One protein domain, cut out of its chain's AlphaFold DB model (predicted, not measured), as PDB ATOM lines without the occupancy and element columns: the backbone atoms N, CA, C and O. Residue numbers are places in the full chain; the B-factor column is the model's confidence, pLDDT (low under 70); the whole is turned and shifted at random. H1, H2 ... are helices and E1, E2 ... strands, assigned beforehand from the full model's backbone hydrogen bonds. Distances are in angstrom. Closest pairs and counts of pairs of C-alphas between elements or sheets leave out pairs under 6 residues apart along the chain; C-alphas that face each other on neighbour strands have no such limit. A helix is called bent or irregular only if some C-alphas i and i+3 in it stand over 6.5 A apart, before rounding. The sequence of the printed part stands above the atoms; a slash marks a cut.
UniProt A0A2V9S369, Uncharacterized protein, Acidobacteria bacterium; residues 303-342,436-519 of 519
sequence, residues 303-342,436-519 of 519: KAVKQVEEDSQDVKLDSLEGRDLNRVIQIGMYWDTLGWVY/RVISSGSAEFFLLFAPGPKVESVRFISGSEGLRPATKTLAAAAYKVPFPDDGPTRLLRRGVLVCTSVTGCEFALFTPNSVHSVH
ATOM      1  N   LYS A 303     -34.788  23.116 -23.360       98.12
ATOM      2  CA  LYS A 303     -33.564  22.814 -24.110       98.12
ATOM      3  C   LYS A 303     -33.068  21.394 -23.826       98.12
ATOM      4  O   LYS A 303     -32.713  20.689 -24.767       98.12
ATOM      5  N   ALA A 304     -33.089  20.967 -22.562       98.06
ATOM      6  CA  ALA A 304     -32.687  19.619 -22.173       98.06
ATOM      7  C   ALA A 304     -33.614  18.541 -22.760       98.06
ATOM      8  O   ALA A 304     -33.122  17.585 -23.358       98.06
ATOM      9  N   VAL A 305     -34.940  18.725 -22.656       97.88
ATOM     10  CA  VAL A 305     -35.935  17.820 -23.261       97.88
ATOM     11  C   VAL A 305     -35.740  17.737 -24.771       97.88
ATOM     12  O   VAL A 305     -35.579  16.643 -25.300       97.88
ATOM     13  N   LYS A 306     -35.658  18.880 -25.459       96.88
ATOM     14  CA  LYS A 306     -35.479  18.907 -26.912       96.88
ATOM     15  C   LYS A 306     -34.251  18.104 -27.353       96.88
ATOM     16  O   LYS A 306     -34.365  17.266 -28.242       96.88
ATOM     17  N   GLN A 307     -33.096  18.327 -26.724       95.94
ATOM     18  CA  GLN A 307     -31.867  17.636 -27.116       95.94
ATOM     19  C   GLN A 307     -31.942  16.130 -26.857       95.94
ATOM     20  O   GLN A 307     -31.516  15.352 -27.702       95.94
ATOM     21  N   VAL A 308     -32.466  15.691 -25.704       95.81
ATOM     22  CA  VAL A 308     -32.519  14.250 -25.404       95.81
ATOM     23  C   VAL A 308     -33.509  13.516 -26.316       95.81
ATOM     24  O   VAL A 308     -33.277  12.359 -26.667       95.81
ATOM     25  N   GLU A 309     -34.582  14.191 -26.739       95.88
ATOM     26  CA  GLU A 309     -35.521  13.680 -27.737       95.88
ATOM     27  C   GLU A 309     -34.886  13.613 -29.129       95.88
ATOM     28  O   GLU A 309     -34.996  12.583 -29.792       95.88
ATOM     29  N   GLU A 310     -34.160  14.646 -29.558       95.56
ATOM     30  CA  GLU A 310     -33.412  14.632 -30.824       95.56
ATOM     31  C   GLU A 310     -32.347  13.526 -30.834       95.56
ATOM     32  O   GLU A 310     -32.314  12.711 -31.754       95.56
ATOM     33  N   ASP A 311     -31.548  13.415 -29.773       94.94
ATOM     34  CA  ASP A 311     -30.512  12.388 -29.642       94.94
ATOM     35  C   ASP A 311     -31.081  10.959 -29.624       94.94
ATOM     36  O   ASP A 311     -30.390   9.993 -29.958       94.94
ATOM     37  N   SER A 312     -32.340  10.790 -29.212       95.88
ATOM     38  CA  SER A 312     -32.994   9.479 -29.217       95.88
ATOM     39  C   SER A 312     -33.207   8.929 -30.634       95.88
ATOM     40  O   SER A 312     -33.361   7.719 -30.810       95.88
ATOM     41  N   GLN A 313     -33.138   9.784 -31.662       95.44
ATOM     42  CA  GLN A 313     -33.206   9.369 -33.062       95.44
ATOM     43  C   GLN A 313     -32.061   8.442 -33.474       95.44
ATOM     44  O   GLN A 313     -32.229   7.650 -34.404       95.44
ATOM     45  N   ASP A 314     -30.935   8.460 -32.767       93.88
ATOM     46  CA  ASP A 314     -29.806   7.583 -33.078       93.88
ATOM     47  C   ASP A 314     -30.024   6.130 -32.630       93.88
ATOM     48  O   ASP A 314     -29.317   5.229 -33.089       93.88
ATOM     49  N   VAL A 315     -31.026   5.872 -31.780       95.44
ATOM     50  CA  VAL A 315     -31.278   4.544 -31.213       95.44
ATOM     51  C   VAL A 315     -31.769   3.575 -32.289       95.44
ATOM     52  O   VAL A 315     -32.806   3.786 -32.924       95.44
ATOM     53  N   LYS A 316     -31.050   2.456 -32.450       93.88
ATOM     54  CA  LYS A 316     -31.372   1.379 -33.401       93.88
ATOM     55  C   LYS A 316     -31.242   0.016 -32.739       93.88
ATOM     56  O   LYS A 316     -30.208  -0.298 -32.157       93.88
ATOM     57  N   LEU A 317     -32.263  -0.833 -32.883       94.81
ATOM     58  CA  LEU A 317     -32.278  -2.143 -32.224       94.81
ATOM     59  C   LEU A 317     -31.139  -3.069 -32.671       94.81
ATOM     60  O   LEU A 317     -30.687  -3.882 -31.873       94.81
ATOM     61  N   ASP A 318     -30.640  -2.953 -33.899       91.56
ATOM     62  CA  ASP A 318     -29.587  -3.843 -34.410       91.56
ATOM     63  C   ASP A 318     -28.176  -3.466 -33.929       91.56
ATOM     64  O   ASP A 318     -27.245  -4.256 -34.074       91.56
ATOM     65  N   SER A 319     -28.016  -2.293 -33.311       93.19
ATOM     66  CA  SER A 319     -26.725  -1.765 -32.859       93.19
ATOM     67  C   SER A 319     -26.822  -1.084 -31.489       93.19
ATOM     68  O   SER A 319     -26.218  -0.036 -31.287       93.19
ATOM     69  N   LEU A 320     -27.616  -1.650 -30.570       94.00
ATOM     70  CA  LEU A 320     -27.802  -1.083 -29.232       94.00
ATOM     71  C   LEU A 320     -26.510  -1.069 -28.414       94.00
ATOM     72  O   LEU A 320     -25.804  -2.074 -28.316       94.00
ATOM     73  N   GLU A 321     -26.297   0.041 -27.723       92.62
ATOM     74  CA  GLU A 321     -25.206   0.266 -26.787       92.62
ATOM     75  C   GLU A 321     -25.746   0.607 -25.388       92.62
ATOM     76  O   GLU A 321     -26.895   1.014 -25.213       92.62
ATOM     77  N   GLY A 322     -24.903   0.502 -24.354       89.94
ATOM     78  CA  GLY A 322     -25.304   0.852 -22.983       89.94
ATOM     79  C   GLY A 322     -25.817   2.294 -22.836       89.94
ATOM     80  O   GLY A 322     -26.699   2.554 -22.018       89.94
ATOM     81  N   ARG A 323     -25.335   3.228 -23.670       90.75
ATOM     82  CA  ARG A 323     -25.821   4.620 -23.691       90.75
ATOM     83  C   ARG A 323     -27.292   4.746 -24.098       90.75
ATOM     84  O   ARG A 323     -27.955   5.663 -23.622       90.75
ATOM     85  N   ASP A 324     -27.822   3.820 -24.896       94.50
ATOM     86  CA  ASP A 324     -29.224   3.853 -25.332       94.50
ATOM     87  C   ASP A 324     -30.179   3.519 -24.179       94.50
ATOM     88  O   ASP A 324     -31.271   4.079 -24.084       94.50
ATOM     89  N   LEU A 325     -29.742   2.655 -23.252       93.56
ATOM     90  CA  LEU A 325     -30.474   2.375 -22.012       93.56
ATOM     91  C   LEU A 325     -30.540   3.621 -21.121       93.56
ATOM     92  O   LEU A 325     -31.592   3.940 -20.572       93.56
ATOM     93  N   ASN A 326     -29.436   4.366 -21.025       91.31
ATOM     94  CA  ASN A 326     -29.397   5.618 -20.269       91.31
ATOM     95  C   ASN A 326     -30.242   6.718 -20.926       91.31
ATOM     96  O   ASN A 326     -30.862   7.509 -20.218       91.31
ATOM     97  N   ARG A 327     -30.323   6.749 -22.262       94.25
ATOM     98  CA  ARG A 327     -31.095   7.757 -22.999       94.25
ATOM     99  C   ARG A 327     -32.569   7.758 -22.602       94.25
ATOM    100  O   ARG A 327     -33.122   8.808 -22.294       94.25
ATOM    101  N   VAL A 328     -33.204   6.586 -22.554       95.56
ATOM    102  CA  VAL A 328     -34.625   6.485 -22.173       95.56
ATOM    103  C   VAL A 328     -34.868   6.865 -20.705       95.56
ATOM    104  O   VAL A 328     -35.919   7.420 -20.384       95.56
ATOM    105  N   ILE A 329     -33.890   6.634 -19.823       94.88
ATOM    106  CA  ILE A 329     -33.937   7.106 -18.432       94.88
ATOM    107  C   ILE A 329     -33.893   8.642 -18.402       94.88
ATOM    108  O   ILE A 329     -34.744   9.262 -17.766       94.88
ATOM    109  N   GLN A 330     -32.962   9.254 -19.144       96.00
ATOM    110  CA  GLN A 330     -32.835  10.712 -19.245       96.00
ATOM    111  C   GLN A 330     -34.108  11.368 -19.789       96.00
ATOM    112  O   GLN A 330     -34.569  12.341 -19.201       96.00
ATOM    113  N   ILE A 331     -34.722  10.811 -20.842       97.38
ATOM    114  CA  ILE A 331     -35.997  11.312 -21.386       97.38
ATOM    115  C   ILE A 331     -37.060  11.385 -20.281       97.38
ATOM    116  O   ILE A 331     -37.671  12.432 -20.076       97.38
ATOM    117  N   GLY A 332     -37.240  10.301 -19.518       97.00
ATOM    118  CA  GLY A 332     -38.196  10.270 -18.410       97.00
ATOM    119  C   GLY A 332     -37.900  11.318 -17.332       97.00
ATOM    120  O   GLY A 332     -38.810  12.028 -16.898       97.00
ATOM    121  N   MET A 333     -36.638  11.458 -16.926       97.50
ATOM    122  CA  MET A 333     -36.220  12.447 -15.923       97.50
ATOM    123  C   MET A 333     -36.403  13.895 -16.405       97.50
ATOM    124  O   MET A 333     -36.779  14.772 -15.627       97.50
ATOM    125  N   TYR A 334     -36.150  14.161 -17.687       98.31
ATOM    126  CA  TYR A 334     -36.220  15.517 -18.233       98.31
ATOM    127  C   TYR A 334     -37.670  15.929 -18.490       98.31
ATOM    128  O   TYR A 334     -38.040  17.075 -18.235       98.31
ATOM    129  N   TRP A 335     -38.530  14.986 -18.886       98.56
ATOM    130  CA  TRP A 335     -39.975  15.203 -18.890       98.56
ATOM    131  C   TRP A 335     -40.523  15.491 -17.491       98.56
ATOM    132  O   TRP A 335     -41.350  16.389 -17.352       98.56
ATOM    133  N   ASP A 336     -40.053  14.788 -16.453       98.56
ATOM    134  CA  ASP A 336     -40.443  15.097 -15.070       98.56
ATOM    135  C   ASP A 336     -40.050  16.526 -14.686       98.56
ATOM    136  O   ASP A 336     -40.897  17.304 -14.255       98.56
ATOM    137  N   THR A 337     -38.799  16.905 -14.950       98.75
ATOM    138  CA  THR A 337     -38.293  18.250 -14.651       98.75
ATOM    139  C   THR A 337     -39.095  19.331 -15.377       98.75
ATOM    140  O   THR A 337     -39.544  20.291 -14.754       98.75
ATOM    141  N   LEU A 338     -39.337  19.175 -16.683       98.81
ATOM    142  CA  LEU A 338     -40.117  20.140 -17.458       98.81
ATOM    143  C   LEU A 338     -41.567  20.234 -16.960       98.81
ATOM    144  O   LEU A 338     -42.103  21.332 -16.803       98.81
ATOM    145  N   GLY A 339     -42.195  19.095 -16.665       98.75
ATOM    146  CA  GLY A 339     -43.529  19.058 -16.079       98.75
ATOM    147  C   GLY A 339     -43.590  19.709 -14.693       98.75
ATOM    148  O   GLY A 339     -44.539  20.440 -14.398       98.75
ATOM    149  N   TRP A 340     -42.554  19.522 -13.869       98.75
ATOM    150  CA  TRP A 340     -42.421  20.178 -12.571       98.75
ATOM    151  C   TRP A 340     -42.286  21.694 -12.715       98.75
ATOM    152  O   TRP A 340     -43.012  22.433 -12.053       98.75
ATOM    153  N   VAL A 341     -41.458  22.181 -13.644       98.88
ATOM    154  CA  VAL A 341     -41.349  23.620 -13.935       98.88
ATOM    155  C   VAL A 341     -42.718  24.207 -14.304       98.88
ATOM    156  O   VAL A 341     -43.135  25.204 -13.708       98.88
ATOM    157  N   TYR A 342     -43.464  23.567 -15.213       98.88
ATOM    158  CA  TYR A 342     -44.818  24.012 -15.572       98.88
ATOM    159  C   TYR A 342     -45.763  24.053 -14.366       98.88
ATOM    160  O   TYR A 342     -46.488  25.034 -14.180       98.88
ATOM    161  N   ARG A 436     -53.148 -14.693 -29.740       67.50
ATOM    162  CA  ARG A 436     -52.636 -16.084 -29.754       67.50
ATOM    163  C   ARG A 436     -51.257 -16.253 -30.408       67.50
ATOM    164  O   ARG A 436     -51.148 -16.447 -31.616       67.50
ATOM    165  N   VAL A 437     -50.223 -16.290 -29.572       64.81
ATOM    166  CA  VAL A 437     -48.953 -16.939 -29.904       64.81
ATOM    167  C   VAL A 437     -49.145 -18.437 -29.672       64.81
ATOM    168  O   VAL A 437     -49.745 -18.842 -28.680       64.81
ATOM    169  N   ILE A 438     -48.711 -19.261 -30.626       68.88
ATOM    170  CA  ILE A 438     -49.011 -20.705 -30.649       68.88
ATOM    171  C   ILE A 438     -48.146 -21.479 -29.637       68.88
ATOM    172  O   ILE A 438     -48.538 -22.543 -29.167       68.88
ATOM    173  N   SER A 439     -46.980 -20.942 -29.281       82.25
ATOM    174  CA  SER A 439     -46.036 -21.581 -28.367       82.25
ATOM    175  C   SER A 439     -46.189 -21.064 -26.937       82.25
ATOM    176  O   SER A 439     -46.332 -19.864 -26.716       82.25
ATOM    177  N   SER A 440     -46.107 -21.972 -25.964       89.19
ATOM    178  CA  SER A 440     -45.957 -21.633 -24.544       89.19
ATOM    179  C   SER A 440     -44.488 -21.381 -24.208       89.19
ATOM    180  O   SER A 440     -43.601 -21.986 -24.811       89.19
ATOM    181  N   GLY A 441     -44.226 -20.527 -23.223       92.12
ATOM    182  CA  GLY A 441     -42.872 -20.227 -22.766       92.12
ATOM    183  C   GLY A 441     -42.724 -18.797 -22.270       92.12
ATOM    184  O   GLY A 441     -43.712 -18.080 -22.097       92.12
ATOM    185  N   SER A 442     -41.474 -18.385 -22.072       94.75
ATOM    186  CA  SER A 442     -41.114 -17.010 -21.735       94.75
ATOM    187  C   SER A 442     -39.959 -16.545 -22.612       94.75
ATOM    188  O   SER A 442     -39.023 -17.313 -22.850       94.75
ATOM    189  N   ALA A 443     -40.032 -15.318 -23.120       96.38
ATOM    190  CA  ALA A 443     -38.968 -14.715 -23.914       96.38
ATOM    191  C   ALA A 443     -38.915 -13.200 -23.728       96.38
ATOM    192  O   ALA A 443     -39.939 -12.548 -23.527       96.38
ATOM    193  N   GLU A 444     -37.716 -12.640 -23.827       97.25
ATOM    194  CA  GLU A 444     -37.480 -11.209 -23.693       97.25
ATOM    195  C   GLU A 444     -37.284 -10.533 -25.046       97.25
ATOM    196  O   GLU A 444     -36.688 -11.088 -25.974       97.25
ATOM    197  N   PHE A 445     -37.790  -9.305 -25.143       97.94
ATOM    198  CA  PHE A 445     -37.775  -8.516 -26.366       97.94
ATOM    199  C   PHE A 445     -37.398  -7.070 -26.070       97.94
ATOM    200  O   PHE A 445     -37.819  -6.498 -25.061       97.94
ATOM    201  N   PHE A 446     -36.659  -6.465 -26.997       98.06
ATOM    202  CA  PHE A 446     -36.583  -5.016 -27.118       98.06
ATOM    203  C   PHE A 446     -37.648  -4.524 -28.088       98.06
ATOM    204  O   PHE A 446     -37.882  -5.137 -29.128       98.06
ATOM    205  N   LEU A 447     -38.274  -3.410 -27.737       97.56
ATOM    206  CA  LEU A 447     -39.210  -2.659 -28.553       97.56
ATOM    207  C   LEU A 447     -38.664  -1.242 -28.701       97.56
ATOM    208  O   LEU A 447     -38.215  -0.644 -27.720       97.56
ATOM    209  N   LEU A 448     -38.734  -0.709 -29.913       97.12
ATOM    210  CA  LEU A 448     -38.489   0.700 -30.185       97.12
ATOM    211  C   LEU A 448     -39.819   1.351 -30.538       97.12
ATOM    212  O   LEU A 448     -40.493   0.930 -31.481       97.12
ATOM    213  N   PHE A 449     -40.206   2.356 -29.767       96.00
ATOM    214  CA  PHE A 449     -41.393   3.154 -30.040       96.00
ATOM    215  C   PHE A 449     -40.997   4.490 -30.657       96.00
ATOM    216  O   PHE A 449     -40.002   5.075 -30.244       96.00
ATOM    217  N   ALA A 450     -41.826   4.978 -31.570       92.50
ATOM    218  CA  ALA A 450     -41.811   6.338 -32.098       92.50
ATOM    219  C   ALA A 450     -43.241   6.902 -32.042       92.50
ATOM    220  O   ALA A 450     -44.178   6.116 -31.838       92.50
ATOM    221  N   PRO A 451     -43.442   8.223 -32.205       88.19
ATOM    222  CA  PRO A 451     -44.771   8.810 -32.164       88.19
ATOM    223  C   PRO A 451     -45.656   8.179 -33.235       88.19
ATOM    224  O   PRO A 451     -45.299   8.102 -34.411       88.19
ATOM    225  N   GLY A 452     -46.818   7.690 -32.811       83.19
ATOM    226  CA  GLY A 452     -47.763   7.015 -33.686       83.19
ATOM    227  C   GLY A 452     -48.370   5.754 -33.068       83.19
ATOM    228  O   GLY A 452     -48.049   5.363 -31.947       83.19
ATOM    229  N   PRO A 453     -49.288   5.099 -33.799       76.06
ATOM    230  CA  PRO A 453     -50.116   4.025 -33.249       76.06
ATOM    231  C   PRO A 453     -49.432   2.650 -33.209       76.06
ATOM    232  O   PRO A 453     -50.044   1.691 -32.743       76.06
ATOM    233  N   LYS A 454     -48.216   2.510 -33.751       81.44
ATOM    234  CA  LYS A 454     -47.533   1.218 -33.919       81.44
ATOM    235  C   LYS A 454     -46.125   1.260 -33.343       81.44
ATOM    236  O   LYS A 454     -45.476   2.301 -33.356       81.44
ATOM    237  N   VAL A 455     -45.650   0.102 -32.891       93.44
ATOM    238  CA  VAL A 455     -44.246  -0.083 -32.509       93.44
ATOM    239  C   VAL A 455     -43.382   0.004 -33.767       93.44
ATOM    240  O   VAL A 455     -43.712  -0.621 -34.776       93.44
ATOM    241  N   GLU A 456     -42.288   0.761 -33.714       94.31
ATOM    242  CA  GLU A 456     -41.396   0.967 -34.861       94.31
ATOM    243  C   GLU A 456     -40.643  -0.326 -35.200       94.31
ATOM    244  O   GLU A 456     -40.607  -0.754 -36.353       94.31
ATOM    245  N   SER A 457     -40.063  -0.979 -34.190       95.44
ATOM    246  CA  SER A 457     -39.356  -2.249 -34.366       95.44
ATOM    247  C   SER A 457     -39.349  -3.100 -33.095       95.44
ATOM    248  O   SER A 457     -39.523  -2.600 -31.982       95.44
ATOM    249  N   VAL A 458     -39.167  -4.414 -33.270       97.38
ATOM    250  CA  VAL A 458     -39.115  -5.401 -32.182       97.38
ATOM    251  C   VAL A 458     -37.977  -6.384 -32.434       97.38
ATOM    252  O   VAL A 458     -37.876  -6.943 -33.526       97.38
ATOM    253  N   ARG A 459     -37.161  -6.648 -31.411       96.94
ATOM    254  CA  ARG A 459     -36.019  -7.568 -31.466       96.94
ATOM    255  C   ARG A 459     -36.114  -8.607 -30.353       96.94
ATOM    256  O   ARG A 459     -36.216  -8.246 -29.184       96.94
ATOM    257  N   PHE A 460     -36.061  -9.887 -30.711       96.75
ATOM    258  CA  PHE A 460     -35.917 -10.985 -29.749       96.75
ATOM    259  C   PHE A 460     -34.531 -10.938 -29.095       96.75
ATOM    260  O   PHE A 460     -33.540 -10.736 -29.794       96.75
ATOM    261  N   ILE A 461     -34.473 -11.157 -27.783       95.12
ATOM    262  CA  ILE A 461     -33.233 -11.159 -26.999       95.12
ATOM    263  C   ILE A 461     -32.872 -12.593 -26.612       95.12
ATOM    264  O   ILE A 461     -31.870 -13.138 -27.067       95.12
ATOM    265  N   SER A 462     -33.710 -13.212 -25.782       95.00
ATOM    266  CA  SER A 462     -33.441 -14.503 -25.153       95.00
ATOM    267  C   SER A 462     -34.738 -15.187 -24.711       95.00
ATOM    268  O   SER A 462     -35.807 -14.574 -24.686       95.00
ATOM    269  N   GLY A 463     -34.649 -16.472 -24.361       95.19
ATOM    270  CA  GLY A 463     -35.769 -17.278 -23.869       95.19
ATOM    271  C   GLY A 463     -36.224 -18.345 -24.862       95.19
ATOM    272  O   GLY A 463     -35.433 -18.861 -25.647       95.19
ATOM    273  N   SER A 464     -37.499 -18.728 -24.802       95.88
ATOM    274  CA  SER A 464     -38.053 -19.809 -25.621       95.88
ATOM    275  C   SER A 464     -38.026 -19.463 -27.116       95.88
ATOM    276  O   SER A 464     -38.770 -18.596 -27.568       95.88
ATOM    277  N   GLU A 465     -37.238 -20.197 -27.908       94.50
ATOM    278  CA  GLU A 465     -37.083 -19.967 -29.359       94.50
ATOM    279  C   GLU A 465     -38.406 -20.006 -30.143       94.50
ATOM    280  O   GLU A 465     -38.595 -19.244 -31.089       94.50
ATOM    281  N   GLY A 466     -39.374 -20.822 -29.708       92.88
ATOM    282  CA  GLY A 466     -40.718 -20.857 -30.302       92.88
ATOM    283  C   GLY A 466     -41.480 -19.525 -30.216       92.88
ATOM    284  O   GLY A 466     -42.415 -19.304 -30.982       92.88
ATOM    285  N   LEU A 467     -41.067 -18.612 -29.330       94.75
ATOM    286  CA  LEU A 467     -41.635 -17.270 -29.201       94.75
ATOM    287  C   LEU A 467     -40.944 -16.228 -30.090       94.75
ATOM    288  O   LEU A 467     -41.466 -15.127 -30.221       94.75
ATOM    289  N   ARG A 468     -39.825 -16.537 -30.758       94.81
ATOM    290  CA  ARG A 468     -39.141 -15.600 -31.671       94.81
ATOM    291  C   ARG A 468     -40.068 -14.985 -32.743       94.81
ATOM    292  O   ARG A 468     -39.957 -13.781 -32.989       94.81
ATOM    293  N   PRO A 469     -41.033 -15.718 -33.343       93.94
ATOM    294  CA  PRO A 469     -42.006 -15.137 -34.276       93.94
ATOM    295  C   PRO A 469     -42.982 -14.123 -33.651       93.94
ATOM    296  O   PRO A 469     -43.656 -13.403 -34.390       93.94
ATOM    297  N   ALA A 470     -43.058 -14.031 -32.316       94.50
ATOM    298  CA  ALA A 470     -43.929 -13.085 -31.618       94.50
ATOM    299  C   ALA A 470     -43.535 -11.616 -31.844       94.50
ATOM    300  O   ALA A 470     -44.337 -10.737 -31.541       94.50
ATOM    301  N   THR A 471     -42.370 -11.332 -32.438       94.25
ATOM    302  CA  THR A 471     -41.971  -9.983 -32.884       94.25
ATOM    303  C   THR A 471     -43.069  -9.276 -33.685       94.25
ATOM    304  O   THR A 471     -43.350  -8.110 -33.426       94.25
ATOM    305  N   LYS A 472     -43.761  -9.982 -34.594       91.06
ATOM    306  CA  LYS A 472     -44.880  -9.422 -35.377       91.06
ATOM    307  C   LYS A 472     -46.102  -9.103 -34.515       91.06
ATOM    308  O   LYS A 472     -46.722  -8.059 -34.689       91.06
ATOM    309  N   THR A 473     -46.444  -9.999 -33.592       92.12
ATOM    310  CA  THR A 473     -47.581  -9.821 -32.680       92.12
ATOM    311  C   THR A 473     -47.333  -8.660 -31.724       92.12
ATOM    312  O   THR A 473     -48.218  -7.836 -31.526       92.12
ATOM    313  N   LEU A 474     -46.118  -8.567 -31.177       94.19
ATOM    314  CA  LEU A 474     -45.690  -7.458 -30.331       94.19
ATOM    315  C   LEU A 474     -45.688  -6.142 -31.113       94.19
ATOM    316  O   LEU A 474     -46.191  -5.151 -30.609       94.19
ATOM    317  N   ALA A 475     -45.234  -6.126 -32.369       93.44
ATOM    318  CA  ALA A 475     -45.250  -4.907 -33.180       93.44
ATOM    319  C   ALA A 475     -46.668  -4.361 -33.448       93.44
ATOM    320  O   ALA A 475     -46.860  -3.154 -33.602       93.44
ATOM    321  N   ALA A 476     -47.663  -5.253 -33.508       91.00
ATOM    322  CA  ALA A 476     -49.064  -4.921 -33.756       91.00
ATOM    323  C   ALA A 476     -49.893  -4.697 -32.478       91.00
ATOM    324  O   ALA A 476     -51.065  -4.327 -32.574       91.00
ATOM    325  N   ALA A 477     -49.328  -4.953 -31.296       90.75
ATOM    326  CA  ALA A 477     -50.041  -4.790 -30.038       90.75
ATOM    327  C   ALA A 477     -50.257  -3.306 -29.700       90.75
ATOM    328  O   ALA A 477     -49.468  -2.435 -30.069       90.75
ATOM    329  N   ALA A 478     -51.344  -3.017 -28.983       89.00
ATOM    330  CA  ALA A 478     -51.680  -1.663 -28.563       89.00
ATOM    331  C   ALA A 478     -51.011  -1.344 -27.221       89.00
ATOM    332  O   ALA A 478     -51.382  -1.894 -26.182       89.00
ATOM    333  N   TYR A 479     -50.045  -0.429 -27.247       90.12
ATOM    334  CA  TYR A 479     -49.356   0.055 -26.055       90.12
ATOM    335  C   TYR A 479     -49.829   1.459 -25.697       90.12
ATOM    336  O   TYR A 479     -50.055   2.296 -26.567       90.12
ATOM    337  N   LYS A 480     -49.915   1.743 -24.396       85.31
ATOM    338  CA  LYS A 480     -50.036   3.114 -23.896       85.31
ATOM    339  C   LYS A 480     -48.635   3.709 -23.801       85.31
ATOM    340  O   LYS A 480     -48.004   3.627 -22.750       85.31
ATOM    341  N   VAL A 481     -48.119   4.218 -24.918       79.12
ATOM    342  CA  VAL A 481     -46.786   4.834 -24.958       79.12
ATOM    343  C   VAL A 481     -46.929   6.343 -24.803       79.12
ATOM    344  O   VAL A 481     -47.703   6.953 -25.542       79.12
ATOM    345  N   PRO A 482     -46.231   6.945 -23.833       79.56
ATOM    346  CA  PRO A 482     -46.416   8.345 -23.521       79.56
ATOM    347  C   PRO A 482     -45.524   9.227 -24.397       79.56
ATOM    348  O   PRO A 482     -44.355   9.419 -24.082       79.56
ATOM    349  N   PHE A 483     -46.075   9.784 -25.470       91.19
ATOM    350  CA  PHE A 483     -45.450  10.910 -26.163       91.19
ATOM    351  C   PHE A 483     -46.176  12.187 -25.721       91.19
ATOM    352  O   PHE A 483     -47.373  12.303 -25.992       91.19
ATOM    353  N   PRO A 484     -45.524  13.090 -24.962       91.88
ATOM    354  CA  PRO A 484     -46.173  14.310 -24.486       91.88
ATOM    355  C   PRO A 484     -46.429  15.308 -25.620       91.88
ATOM    356  O   PRO A 484     -47.357  16.100 -25.510       91.88
ATOM    357  N   ASP A 485     -45.635  15.249 -26.687       89.38
ATOM    358  CA  ASP A 485     -45.746  16.061 -27.897       89.38
ATOM    359  C   ASP A 485     -45.422  15.199 -29.132       89.38
ATOM    360  O   ASP A 485     -44.834  14.121 -29.010       89.38
ATOM    361  N   ASP A 486     -45.745  15.694 -30.330       83.19
ATOM    362  CA  ASP A 486     -45.462  15.035 -31.621       83.19
ATOM    363  C   ASP A 486     -43.977  15.156 -32.054       83.19
ATOM    364  O   ASP A 486     -43.651  15.160 -33.244       83.19
ATOM    365  N   GLY A 487     -43.065  15.310 -31.087       81.31
ATOM    366  CA  GLY A 487     -41.624  15.455 -31.305       81.31
ATOM    367  C   GLY A 487     -40.958  14.164 -31.798       81.31
ATOM    368  O   GLY A 487     -41.569  13.101 -31.771       81.31
ATOM    369  N   PRO A 488     -39.685  14.204 -32.229       88.00
ATOM    370  CA  PRO A 488     -38.987  13.057 -32.810       88.00
ATOM    371  C   PRO A 488     -38.529  12.050 -31.738       88.00
ATOM    372  O   PRO A 488     -37.433  11.513 -31.811       88.00
ATOM    373  N   THR A 489     -39.306  11.789 -30.695       94.88
ATOM    374  CA  THR A 489     -38.833  10.969 -29.576       94.88
ATOM    375  C   THR A 489     -38.880   9.486 -29.923       94.88
ATOM    376  O   THR A 489     -39.924   8.956 -30.294       94.88
ATOM    377  N   ARG A 490     -37.774   8.771 -29.723       95.75
ATOM    378  CA  ARG A 490     -37.722   7.309 -29.750       95.75
ATOM    379  C   ARG A 490     -37.527   6.748 -28.351       95.75
ATOM    380  O   ARG A 490     -36.625   7.147 -27.621       95.75
ATOM    381  N   LEU A 491     -38.361   5.782 -27.980       96.50
ATOM    382  CA  LEU A 491     -38.314   5.146 -26.665       96.50
ATOM    383  C   LEU A 491     -37.909   3.682 -26.803       96.50
ATOM    384  O   LEU A 491     -38.688   2.849 -27.272       96.50
ATOM    385  N   LEU A 492     -36.698   3.363 -26.349       96.94
ATOM    386  CA  LEU A 492     -36.235   1.990 -26.197       96.94
ATOM    387  C   LEU A 492     -36.861   1.366 -24.952       96.94
ATOM    388  O   LEU A 492     -36.725   1.887 -23.846       96.94
ATOM    389  N   ARG A 493     -37.514   0.216 -25.103       96.56
ATOM    390  CA  ARG A 493     -38.065  -0.540 -23.977       96.56
ATOM    391  C   ARG A 493     -37.698  -2.010 -24.068       96.56
ATOM    392  O   ARG A 493     -37.723  -2.592 -25.144       96.56
ATOM    393  N   ARG A 494     -37.424  -2.627 -22.920       97.12
ATOM    394  CA  ARG A 494     -37.290  -4.082 -22.770       97.12
ATOM    395  C   ARG A 494     -38.524  -4.621 -22.062       97.12
ATOM    396  O   ARG A 494     -39.092  -3.939 -21.208       97.12
ATOM    397  N   GLY A 495     -38.941  -5.830 -22.396       96.38
ATOM    398  CA  GLY A 495     -40.018  -6.506 -21.689       96.38
ATOM    399  C   GLY A 495     -39.968  -8.011 -21.870       96.38
ATOM    400  O   GLY A 495     -39.206  -8.526 -22.691       96.38
ATOM    401  N   VAL A 496     -40.805  -8.699 -21.103       96.44
ATOM    402  CA  VAL A 496     -40.929 -10.155 -21.113       96.44
ATOM    403  C   VAL A 496     -42.312 -10.559 -21.610       96.44
ATOM    404  O   VAL A 496     -43.332 -10.068 -21.125       96.44
ATOM    405  N   LEU A 497     -42.336 -11.451 -22.596       96.12
ATOM    406  CA  LEU A 497     -43.525 -12.146 -23.063       96.12
ATOM    407  C   LEU A 497     -43.646 -13.458 -22.304       96.12
ATOM    408  O   LEU A 497     -42.744 -14.287 -22.393       96.12
ATOM    409  N   VAL A 498     -44.773 -13.678 -21.636       93.62
ATOM    410  CA  VAL A 498     -45.104 -14.958 -21.006       93.62
ATOM    411  C   VAL A 498     -46.364 -15.508 -21.657       93.62
ATOM    412  O   VAL A 498     -47.404 -14.851 -21.650       93.62
ATOM    413  N   CYS A 499     -46.269 -16.714 -22.212       92.31
ATOM    414  CA  CYS A 499     -47.371 -17.415 -22.862       92.31
ATOM    415  C   CYS A 499     -47.655 -18.738 -22.155       92.31
ATOM    416  O   CYS A 499     -46.767 -19.587 -22.026       92.31
ATOM    417  N   THR A 500     -48.908 -18.940 -21.750       86.50
ATOM    418  CA  THR A 500     -49.381 -20.215 -21.206       86.50
ATOM    419  C   THR A 500     -50.598 -20.716 -21.975       86.50
ATOM    420  O   THR A 500     -51.360 -19.938 -22.554       86.50
ATOM    421  N   SER A 501     -50.815 -22.030 -21.945       80.25
ATOM    422  CA  SER A 501     -51.985 -22.666 -22.559       80.25
ATOM    423  C   SER A 501     -53.313 -22.258 -21.911       80.25
ATOM    424  O   SER A 501     -54.361 -22.434 -22.525       80.25
ATOM    425  N   VAL A 502     -53.277 -21.716 -20.687       77.38
ATOM    426  CA  VAL A 502     -54.466 -21.408 -19.879       77.38
ATOM    427  C   VAL A 502     -54.802 -19.918 -19.913       77.38
ATOM    428  O   VAL A 502     -55.949 -19.550 -20.145       77.38
ATOM    429  N   THR A 503     -53.813 -19.052 -19.686       77.38
ATOM    430  CA  THR A 503     -54.013 -17.599 -19.535       77.38
ATOM    431  C   THR A 503     -53.753 -16.811 -20.817       77.38
ATOM    432  O   THR A 503     -54.021 -15.611 -20.862       77.38
ATOM    433  N   GLY A 504     -53.267 -17.468 -21.874       86.56
ATOM    434  CA  GLY A 504     -52.832 -16.799 -23.095       86.56
ATOM    435  C   GLY A 504     -51.474 -16.128 -22.912       86.56
ATOM    436  O   GLY A 504     -50.633 -16.614 -22.157       86.56
ATOM    437  N   CYS A 505     -51.253 -15.031 -23.637       91.94
ATOM    438  CA  CYS A 505     -49.972 -14.339 -23.681       91.94
ATOM    439  C   CYS A 505     -50.069 -12.919 -23.130       91.94
ATOM    440  O   CYS A 505     -50.896 -12.119 -23.580       91.94
ATOM    441  N   GLU A 506     -49.175 -12.591 -22.207       93.50
ATOM    442  CA  GLU A 506     -49.039 -11.256 -21.632       93.50
ATOM    443  C   GLU A 506     -47.607 -10.759 -21.819       93.50
ATOM    444  O   GLU A 506     -46.643 -11.492 -21.593       93.50
ATOM    445  N   PHE A 507     -47.472  -9.513 -22.265       95.31
ATOM    446  CA  PHE A 507     -46.192  -8.843 -22.422       95.31
ATOM    447  C   PHE A 507     -46.056  -7.740 -21.381       95.31
ATOM    448  O   PHE A 507     -46.789  -6.749 -21.428       95.31
ATOM    449  N   ALA A 508     -45.122  -7.907 -20.451       94.31
ATOM    450  CA  ALA A 508     -44.846  -6.942 -19.400       94.31
ATOM    451  C   ALA A 508     -43.586  -6.142 -19.738       94.31
ATOM    452  O   ALA A 508     -42.485  -6.689 -19.804       94.31
ATOM    453  N   LEU A 509     -43.739  -4.831 -19.921       95.00
ATOM    454  CA  LEU A 509     -42.616  -3.916 -20.096       95.00
ATOM    455  C   LEU A 509     -41.882  -3.737 -18.767       95.00
ATOM    456  O   LEU A 509     -42.511  -3.549 -17.726       95.00
ATOM    457  N   PHE A 510     -40.557  -3.756 -18.795       94.00
ATOM    458  CA  PHE A 510     -39.728  -3.369 -17.661       94.00
ATOM    459  C   PHE A 510     -39.709  -1.843 -17.505       94.00
ATOM    460  O   PHE A 510     -39.953  -1.094 -18.466       94.00
ATOM    461  N   THR A 511     -39.450  -1.372 -16.286       91.69
ATOM    462  CA  THR A 511     -39.129   0.043 -16.080       91.69
ATOM    463  C   THR A 511     -37.721   0.293 -16.628       91.69
ATOM    464  O   THR A 511     -36.872  -0.594 -16.535       91.69
ATOM    465  N   PRO A 512     -37.436   1.465 -17.220       93.06
ATOM    466  CA  PRO A 512     -36.110   1.766 -17.760       93.06
ATOM    467  C   PRO A 512     -34.975   1.515 -16.755       93.06
ATOM    468  O   PRO A 512     -33.986   0.870 -17.086       93.06
ATOM    469  N   ASN A 513     -35.179   1.915 -15.496       89.12
ATOM    470  CA  ASN A 513     -34.198   1.755 -14.422       89.12
ATOM    471  C   ASN A 513     -33.898   0.296 -14.039       89.12
ATOM    472  O   ASN A 513     -32.893   0.062 -13.381       89.12
ATOM    473  N   SER A 514     -34.735  -0.680 -14.412       89.12
ATOM    474  CA  SER A 514     -34.473  -2.100 -14.132       89.12
ATOM    475  C   SER A 514     -33.747  -2.820 -15.275       89.12
ATOM    476  O   SER A 514     -33.613  -4.043 -15.239       89.12
ATOM    477  N   VAL A 515     -33.342  -2.102 -16.328       90.38
ATOM    478  CA  VAL A 515     -32.671  -2.673 -17.502       90.38
ATOM    479  C   VAL A 515     -31.210  -2.240 -17.505       90.38
ATOM    480  O   VAL A 515     -30.894  -1.084 -17.759       90.38
ATOM    481  N   HIS A 516     -30.308  -3.191 -17.258       87.19
ATOM    482  CA  HIS A 516     -28.868  -2.921 -17.114       87.19
ATOM    483  C   HIS A 516     -28.008  -3.526 -18.233       87.19
ATOM    484  O   HIS A 516     -26.787  -3.406 -18.209       87.19
ATOM    485  N   SER A 517     -28.632  -4.202 -19.203       89.75
ATOM    486  CA  SER A 517     -27.948  -4.905 -20.292       89.75
ATOM    487  C   SER A 517     -28.707  -4.761 -21.610       89.75
ATOM    488  O   SER A 517     -29.940  -4.833 -21.639       89.75
ATOM    489  N   VAL A 518     -27.951  -4.595 -22.701       89.06
ATOM    490  CA  VAL A 518     -28.441  -4.653 -24.094       89.06
ATOM    491  C   VAL A 518     -28.441  -6.074 -24.672       89.06
ATOM    492  O   VAL A 518     -28.942  -6.289 -25.780       89.06
ATOM    493  N   HIS A 519     -27.890  -7.022 -23.911       83.62
ATOM    494  CA  HIS A 519     -27.854  -8.458 -24.180       83.62
ATOM    495  C   HIS A 519     -28.850  -9.222 -23.307       83.62
ATOM    496  O   HIS A 519     -29.195  -8.730 -22.195       83.62
TER     497      HIS A 519
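This is residues 303 to 342 and 436 to 519 of the 519 residues of an uncharacterized protein of Acidobacteria bacterium (UniProt A0A2V9S369). A strongly twisted sheet of four strands has helix H3 over one face, and a hairpin of two helices, H1 and H2, extends the body at the end of the sheet where E3 begins. The printed part has 124 residues, with three named helices and four named strands in the order H1, H2, E1, E2, H3, E3, E4. The antiparallel sheet runs E2, E1, E3, E4, and the class is mixed, helices and strands. The whole is compact, with a radius of gyration of the C-alphas of 15.2 A, yet elongated, spanning 48 by 25 by 21 A.

E2 is residues 455 to 463, 21.0 A; E1 441 to 449, 24.5 A; E3 491 to 500, 28.2 A; E4 504 to 509, ending at C-alpha 509 (-42.616, -3.916, -20.096). H3 is residues 465 to 476, 19.7 A, and irregular: C-alphas 466 and 469 are 7.1 A apart. H1, residues 303 to 314, 18.1 A, begins at C-alpha 303 (-33.564, 22.814, -24.110); H2 is residues 322 to 342, 31.2 A.

E1 and E3 are antiparallel at 156 degrees, with N 445 and O 495 2.9 A apart. Hairpin E1 and E2 has N 459 and O 446 at 2.8 A; hairpin E3 and E4 has N 498 and O 506 at 2.9 A. H3 is on the sheet in two layers, helix on one face, over E1 at a height of 6.8 A; C-alphas 455 and 475 are the closest of E2 and H3, 5.0 A. It runs slantwise to the strands, at 35 degrees to E1 on the local plane. E2, H3, E3 form a split strand-helix-strand unit, two same-way strands with E1 between, its crossover left-handed. H2 only grazes the sheet, with residues 324 to 332; C-alphas 328 and 491 are the closest of H2 and E3, 6.0 A. H1 and H2 touch as a helical hairpin, opposite ways at a shallow tilt of 28 degrees, closest at C-alphas 305 and 334, 5.5 A. O i to N i+4 pairs within hydrogen-bond range number 6 of 8 in H1, 15 of 17 in H2 and 3 of 8 in H3, where 7 of 9 O i to N i+3 pairs are.

The C-alphas farthest apart, of Lys 303 and Val 502, are 49.1 A apart. Residues 343 to 435 are not printed, and C-alphas 342 and 436 are 43.2 A apart across the cut. The link H3 to E3 is long; residues 436 to 438 are under pLDDT 70.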